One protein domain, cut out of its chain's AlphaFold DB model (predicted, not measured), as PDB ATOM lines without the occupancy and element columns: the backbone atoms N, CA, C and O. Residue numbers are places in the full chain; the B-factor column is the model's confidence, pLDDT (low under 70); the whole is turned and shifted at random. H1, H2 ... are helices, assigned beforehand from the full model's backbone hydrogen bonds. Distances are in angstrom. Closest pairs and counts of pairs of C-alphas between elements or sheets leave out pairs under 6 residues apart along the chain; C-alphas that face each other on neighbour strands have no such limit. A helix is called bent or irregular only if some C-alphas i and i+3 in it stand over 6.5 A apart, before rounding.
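This is residues 21 to 75 of the 76 residues of an uncharacterized protein of [Clostridium] fimetarium (UniProt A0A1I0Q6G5). Look for one long helix, H2, with a short helix, H1, folded back beside its first half through a long loop, a lopsided helical hairpin. The far end of H2 sticks out alone from residue 60 on and makes much of the length. The printed part has 55 residues with two named helices, H1 then H2, and is all helix. It is extended, with a radius of gyration of the C-alphas of 16.6 A and spans of 56 by 17 by 13 A.

Start on H2, residues 43 to 73, and go to its residues 48 to 55, which alone touch H1, residues 21 to 28. The closest C-alphas are those of Thr 22 and Trp 52, 6.6 A apart. The two form a helical hairpin, at a shallow tilt of 23 degrees, opposite ways. O i to N i+4 pairs are within hydrogen-bond range in 24 of 27 cases in H2 and 3 of 4 in H1.

Find C-alpha 43 at (23.226, -111.363, 125.150); from there H2 runs 45.2 A to C-alpha 73 at (9.802, -68.443, 120.487). H1 begins at C-alpha 21, (14.818, -94.479, 132.470), and is only just irregular: C-alphas 21 and 24 are 6.52 A apart.

The C-alphas farthest apart, of Val 38 and Glu 75, are 56.1 A from each other. The printed part has no cut, and the link of residues 29 to 42 is long. Look at residues 68 to 75 for pLDDT under 70.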
ATOM      1  N   ILE A  21      15.666 -93.565 133.254       87.88
ATOM      2  CA  ILE A  21      14.818 -94.479 132.470       87.88
ATOM      3  C   ILE A  21      15.407 -95.896 132.443       87.88
ATOM      4  O   ILE A  21      14.673 -96.880 132.488       87.88
ATOM      5  N   THR A  22      16.733 -96.020 132.376       85.88
ATOM      6  CA  THR A  22      17.417 -97.319 132.269       85.88
ATOM      7  C   THR A  22      17.521 -98.057 133.601       85.88
ATOM      8  O   THR A  22      17.582 -99.283 133.597       85.88
ATOM      9  N   GLN A  23      17.465 -97.365 134.745       84.38
ATOM     10  CA  GLN A  23      17.448 -97.986 136.076       84.38
ATOM     11  C   GLN A  23      16.346 -99.047 136.272       84.38
ATOM     12  O   GLN A  23      16.686-100.188 136.597       84.38
ATOM     13  N   PRO A  24      15.047 -98.741 136.075       84.25
ATOM     14  CA  PRO A  24      13.991 -99.738 136.235       84.25
ATOM     15  C   PRO A  24      14.126-100.875 135.216       84.25
ATOM     16  O   PRO A  24      13.914-102.028 135.575       84.25
ATOM     17  N   ILE A  25      14.563-100.580 133.987       82.62
ATOM     18  CA  ILE A  25      14.791-101.588 132.939       82.62
ATOM     19  C   ILE A  25      15.885-102.572 133.368       82.62
ATOM     20  O   ILE A  25      15.698-103.783 133.287       82.62
ATOM     21  N   ASN A  26      17.005-102.066 133.883       82.75
ATOM     22  CA  ASN A  26      18.094-102.895 134.392       82.75
ATOM     23  C   ASN A  26      17.658-103.735 135.602       82.75
ATOM     24  O   ASN A  26      18.092-104.878 135.729       82.75
ATOM     25  N   SER A  27      16.767-103.214 136.449       81.94
ATOM     26  CA  SER A  27      16.154-103.987 137.536       81.94
ATOM     27  C   SER A  27      15.297-105.141 136.996       81.94
ATOM     28  O   SER A  27      15.488-106.289 137.393       81.94
ATOM     29  N   THR A  28      14.422-104.880 136.017       81.12
ATOM     30  CA  THR A  28      13.574-105.908 135.385       81.12
ATOM     31  C   THR A  28      14.379-106.963 134.626       81.12
ATOM     32  O   THR A  28      14.010-108.134 134.622       81.12
ATOM     33  N   LEU A  29      15.493-106.574 134.003       78.38
ATOM     34  CA  LEU A  29      16.389-107.488 133.289       78.38
ATOM     35  C   LEU A  29      17.321-108.283 134.222       78.38
ATOM     36  O   LEU A  29      18.096-109.111 133.741       78.38
ATOM     37  N   GLY A  30      17.273-108.042 135.538       79.62
ATOM     38  CA  GLY A  30      18.169-108.680 136.506       79.62
ATOM     39  C   GLY A  30      19.629-108.236 136.369       79.62
ATOM     40  O   GLY A  30      20.528-108.930 136.833       79.62
ATOM     41  N   MET A  31      19.879-107.085 135.738       76.88
ATOM     42  CA  MET A  31      21.225-106.537 135.527       76.88
ATOM     43  C   MET A  31      21.829-105.929 136.799       76.88
ATOM     44  O   MET A  31      23.024-105.666 136.839       76.88
ATOM     45  N   ALA A  32      21.032-105.723 137.851       74.19
ATOM     46  CA  ALA A  32      21.503-105.158 139.117       74.19
ATOM     47  C   ALA A  32      22.576-106.018 139.815       74.19
ATOM     48  O   ALA A  32      23.440-105.477 140.497       74.19
ATOM     49  N   SER A  33      22.524-107.339 139.637       74.81
ATOM     50  CA  SER A  33      23.487-108.299 140.194       74.81
ATOM     51  C   SER A  33      24.391-108.929 139.134       74.81
ATOM     52  O   SER A  33      25.172-109.816 139.459       74.81
ATOM     53  N   TYR A  34      24.259-108.511 137.873       76.88
ATOM     54  CA  TYR A  34      24.991-109.099 136.762       76.88
ATOM     55  C   TYR A  34      26.430-108.587 136.745       76.88
ATOM     56  O   TYR A  34      26.671-107.378 136.692       76.88
ATOM     57  N   ASN A  35      27.388-109.509 136.768       80.06
ATOM     58  CA  ASN A  35      28.803-109.185 136.695       80.06
ATOM     59  C   ASN A  35      29.406-109.787 135.415       80.06
ATOM     60  O   ASN A  35      29.566-111.005 135.342       80.06
ATOM     61  N   PRO A  36      29.830-108.970 134.434       74.44
ATOM     62  CA  PRO A  36      30.344-109.474 133.158       74.44
ATOM     63  C   PRO A  36      31.609-110.334 133.292       74.44
ATOM     64  O   PRO A  36      31.909-111.121 132.396       74.44
ATOM     65  N   PHE A  37      32.352-110.209 134.397       79.69
ATOM     66  CA  PHE A  37      33.550-111.012 134.659       79.69
ATOM     67  C   PHE A  37      33.244-112.390 135.262       79.69
ATOM     68  O   PHE A  37      34.101-113.267 135.216       79.69
ATOM     69  N   VAL A  38      32.050-112.574 135.833       80.88
ATOM     70  CA  VAL A  38      31.620-113.825 136.485       80.88
ATOM     71  C   VAL A  38      30.592-114.555 135.625       80.88
ATOM     72  O   VAL A  38      30.726-115.750 135.392       80.88
ATOM     73  N   ASP A  39      29.612-113.822 135.099       74.81
ATOM     74  CA  ASP A  39      28.504-114.357 134.303       74.81
ATOM     75  C   ASP A  39      28.843-114.457 132.801       74.81
ATOM     76  O   ASP A  39      28.079-115.022 132.020       74.81
ATOM     77  N   GLY A  40      30.002-113.922 132.391       75.81
ATOM     78  CA  GLY A  40      30.457-113.863 131.000       75.81
ATOM     79  C   GLY A  40      29.734-112.794 130.178       75.81
ATOM     80  O   GLY A  40      28.721-112.253 130.603       75.81
ATOM     81  N   PHE A  41      30.250-112.466 128.987       75.81
ATOM     82  CA  PHE A  41      29.597-111.536 128.055       75.81
ATOM     83  C   PHE A  41      28.376-112.203 127.404       75.81
ATOM     84  O   PHE A  41      28.493-112.885 126.388       75.81
ATOM     85  N   ASP A  42      27.204-112.007 128.009       78.19
ATOM     86  CA  ASP A  42      25.938-112.606 127.582       78.19
ATOM     87  C   ASP A  42      25.110-111.619 126.738       78.19
ATOM     88  O   ASP A  42      25.288-110.396 126.785       78.19
ATOM     89  N   ILE A  43      24.142-112.142 125.986       80.94
ATOM     90  CA  ILE A  43      23.226-111.363 125.150       80.94
ATOM     91  C   ILE A  43      22.438-110.328 125.960       80.94
ATOM     92  O   ILE A  43      22.061-109.285 125.429       80.94
ATOM     93  N   LYS A  44      22.254-110.558 127.265       77.25
ATOM     94  CA  LYS A  44      21.668-109.591 128.204       77.25
ATOM     95  C   LYS A  44      22.451-108.283 128.264       77.25
ATOM     96  O   LYS A  44      21.840-107.215 128.275       77.25
ATOM     97  N   LEU A  45      23.783-108.347 128.250       81.62
ATOM     98  CA  LEU A  45      24.630-107.155 128.232       81.62
ATOM     99  C   LEU A  45      24.516-106.423 126.897       81.62
ATOM    100  O   LEU A  45      24.396-105.200 126.877       81.62
ATOM    101  N   LEU A  46      24.455-107.171 125.794       85.00
ATOM    102  CA  LEU A  46      24.236-106.604 124.465       85.00
ATOM    103  C   LEU A  46      22.883-105.879 124.375       85.00
ATOM    104  O   LEU A  46      22.807-104.758 123.879       85.00
ATOM    105  N   ILE A  47      21.827-106.502 124.904       83.88
ATOM    106  CA  ILE A  47      20.472-105.944 124.954       83.88
ATOM    107  C   ILE A  47      20.435-104.700 125.846       83.88
ATOM    108  O   ILE A  47      19.877-103.686 125.437       83.88
ATOM    109  N   SER A  48      21.050-104.740 127.032       83.38
ATOM    110  CA  SER A  48      21.088-103.595 127.952       83.38
ATOM    111  C   SER A  48      21.851-102.408 127.363       83.38
ATOM    112  O   SER A  48      21.339-101.289 127.380       83.38
ATOM    113  N   LEU A  49      23.023-102.640 126.760       84.69
ATOM    114  CA  LEU A  49      23.779-101.592 126.071       84.69
ATOM    115  C   LEU A  49      23.013-101.043 124.864       84.69
ATOM    116  O   LEU A  49      22.945 -99.827 124.682       84.69
ATOM    117  N   GLY A  50      22.394-101.917 124.068       88.88
ATOM    118  CA  GLY A  50      21.551-101.514 122.945       88.88
ATOM    119  C   GLY A  50      20.391-100.623 123.391       88.88
ATOM    120  O   GLY A  50      20.188 -99.544 122.833       88.88
ATOM    121  N   LEU A  51      19.680-101.018 124.451       88.19
ATOM    122  CA  LEU A  51      18.628-100.216 125.081       88.19
ATOM    123  C   LEU A  51      19.159 -98.870 125.572       88.19
ATOM    124  O   LEU A  51      18.525 -97.844 125.332       88.19
ATOM    125  N   TRP A  52      20.327 -98.857 126.211       87.88
ATOM    126  CA  TRP A  52      20.942 -97.634 126.717       87.88
ATOM    127  C   TRP A  52      21.246 -96.636 125.591       87.88
ATOM    128  O   TRP A  52      20.931 -95.449 125.712       87.88
ATOM    129  N   ILE A  53      21.779 -97.116 124.463       90.25
ATOM    130  CA  ILE A  53      22.054 -96.295 123.275       90.25
ATOM    131  C   ILE A  53      20.752 -95.751 122.677       90.25
ATOM    132  O   ILE A  53      20.645 -94.552 122.415       90.25
ATOM    133  N   VAL A  54      19.745 -96.609 122.486       92.44
ATOM    134  CA  VAL A  54      18.453 -96.214 121.903       92.44
ATOM    135  C   VAL A  54      17.757 -95.165 122.771       92.44
ATOM    136  O   VAL A  54      17.312 -94.139 122.256       92.44
ATOM    137  N   ILE A  55      17.714 -95.369 124.090       91.25
ATOM    138  CA  ILE A  55      17.116 -94.415 125.034       91.25
ATOM    139  C   ILE A  55      17.883 -93.092 125.010       91.25
ATOM    140  O   ILE A  55      17.255 -92.039 124.909       91.25
ATOM    141  N   SER A  56      19.219 -93.133 125.017       89.25
ATOM    142  CA  SER A  56      20.053 -91.926 124.942       89.25
ATOM    143  C   SER A  56      19.749 -91.094 123.701       89.25
ATOM    144  O   SER A  56      19.592 -89.877 123.796       89.25
ATOM    145  N   LEU A  57      19.619 -91.737 122.538       90.62
ATOM    146  CA  LEU A  57      19.303 -91.059 121.281       90.62
ATOM    147  C   LEU A  57      17.912 -90.423 121.305       90.62
ATOM    148  O   LEU A  57      17.759 -89.270 120.901       90.62
ATOM    149  N   ILE A  58      16.906 -91.145 121.808       91.94
ATOM    150  CA  ILE A  58      15.535 -90.631 121.929       91.94
ATOM    151  C   ILE A  58      15.508 -89.419 122.864       91.94
ATOM    152  O   ILE A  58      14.963 -88.374 122.508       91.94
ATOM    153  N   VAL A  59      16.126 -89.531 124.040       91.12
ATOM    154  CA  VAL A  59      16.183 -88.456 125.036       91.12
ATOM    155  C   VAL A  59      16.924 -87.240 124.480       91.12
ATOM    156  O   VAL A  59      16.416 -86.122 124.580       91.12
ATOM    157  N   TYR A  60      18.082 -87.444 123.845       89.44
ATOM    158  CA  TYR A  60      18.850 -86.371 123.215       89.44
ATOM    159  C   TYR A  60      18.034 -85.648 122.144       89.44
ATOM    160  O   TYR A  60      17.998 -84.415 122.113       89.44
ATOM    161  N   PHE A  61      17.348 -86.402 121.281       89.69
ATOM    162  CA  PHE A  61      16.512 -85.845 120.223       89.69
ATOM    163  C   PHE A  61      15.360 -85.013 120.792       89.69
ATOM    164  O   PHE A  61      15.116 -83.893 120.339       89.69
ATOM    165  N   VAL A  62      14.679 -85.527 121.821       88.44
ATOM    166  CA  VAL A  62      13.585 -84.830 122.505       88.44
ATOM    167  C   VAL A  62      14.093 -83.548 123.169       88.44
ATOM    168  O   VAL A  62      13.567 -82.472 122.883       88.44
ATOM    169  N   LEU A  63      15.138 -83.626 123.996       87.00
ATOM    170  CA  LEU A  63      15.709 -82.469 124.695       87.00
ATOM    171  C   LEU A  63      16.208 -81.404 123.727       87.00
ATOM    172  O   LEU A  63      15.911 -80.224 123.910       87.00
ATOM    173  N   SER A  64      16.914 -81.820 122.674       82.94
ATOM    174  CA  SER A  64      17.357 -80.916 121.618       82.94
ATOM    175  C   SER A  64      16.148 -80.228 120.992       82.94
ATOM    176  O   SER A  64      16.080 -79.003 120.973       82.94
ATOM    177  N   ARG A  65      15.121 -80.974 120.575       83.88
ATOM    178  CA  ARG A  65      13.926 -80.387 119.957       83.88
ATOM    179  C   ARG A  65      13.205 -79.392 120.870       83.88
ATOM    180  O   ARG A  65      12.803 -78.335 120.392       83.88
ATOM    181  N   PHE A  66      13.040 -79.699 122.155       80.75
ATOM    182  CA  PHE A  66      12.382 -78.797 123.107       80.75
ATOM    183  C   PHE A  66      13.206 -77.535 123.362       80.75
ATOM    184  O   PHE A  66      12.688 -76.427 123.230       80.75
ATOM    185  N   LEU A  67      14.499 -77.685 123.649       73.31
ATOM    186  CA  LEU A  67      15.366 -76.553 123.961       73.31
ATOM    187  C   LEU A  67      15.608 -75.666 122.737       73.31
ATOM    188  O   LEU A  67      15.636 -74.447 122.890       73.31
ATOM    189  N   PHE A  68      15.730 -76.232 121.530       65.00
ATOM    190  CA  PHE A  68      15.837 -75.455 120.289       65.00
ATOM    191  C   PHE A  68      14.529 -74.732 119.938       65.00
ATOM    192  O   PHE A  68      14.579 -73.580 119.504       65.00
ATOM    193  N   LYS A  69      13.363 -75.346 120.184       60.09
ATOM    194  CA  LYS A  69      12.055 -74.722 119.921       60.09
ATOM    195  C   LYS A  69      11.772 -73.539 120.851       60.09
ATOM    196  O   LYS A  69      11.128 -72.581 120.433       60.09
ATOM    197  N   GLU A  70      12.268 -73.567 122.089       54.00
ATOM    198  CA  GLU A  70      12.123 -72.431 123.008       54.00
ATOM    199  C   GLU A  70      12.930 -71.199 122.589       54.00
ATOM    200  O   GLU A  70      12.483 -70.076 122.818       54.00
ATOM    201  N   THR A  71      14.086 -71.369 121.940       51.62
ATOM    202  CA  THR A  71      14.864 -70.217 121.459       51.62
ATOM    203  C   THR A  71      14.165 -69.462 120.338       51.62
ATOM    204  O   THR A  71      14.141 -68.238 120.373       51.62
ATOM    205  N   THR A  72      13.510 -70.160 119.409       51.78
ATOM    206  CA  THR A  72      12.790 -69.516 118.297       51.78
ATOM    207  C   THR A  72      11.549 -68.751 118.764       51.78
ATOM    208  O   THR A  72      11.090 -67.841 118.087       51.78
ATOM    209  N   LYS A  73      10.991 -69.103 119.930       51.12
ATOM    210  CA  LYS A  73       9.802 -68.443 120.487       51.12
ATOM    211  C   LYS A  73      10.129 -67.174 121.285       51.12
ATOM    212  O   LYS A  73       9.214 -66.427 121.600       51.12
ATOM    213  N   LYS A  74      11.398 -66.948 121.642       49.44
ATOM    214  CA  LYS A  74      11.853 -65.744 122.364       49.44
ATOM    215  C   LYS A  74      12.362 -64.627 121.447       49.44
ATOM    216  O   LYS A  74      12.653 -63.551 121.951       49.44
ATOM    217  N   GLU A  75      12.478 -64.881 120.144       49.06
ATOM    218  CA  GLU A  75      12.939 -63.906 119.140       49.06
ATOM    219  C   GLU A  75      11.808 -63.258 118.318       49.06
ATOM    220  O   GLU A  75      12.109 -62.443 117.451       49.06
TER     221      GLU A  75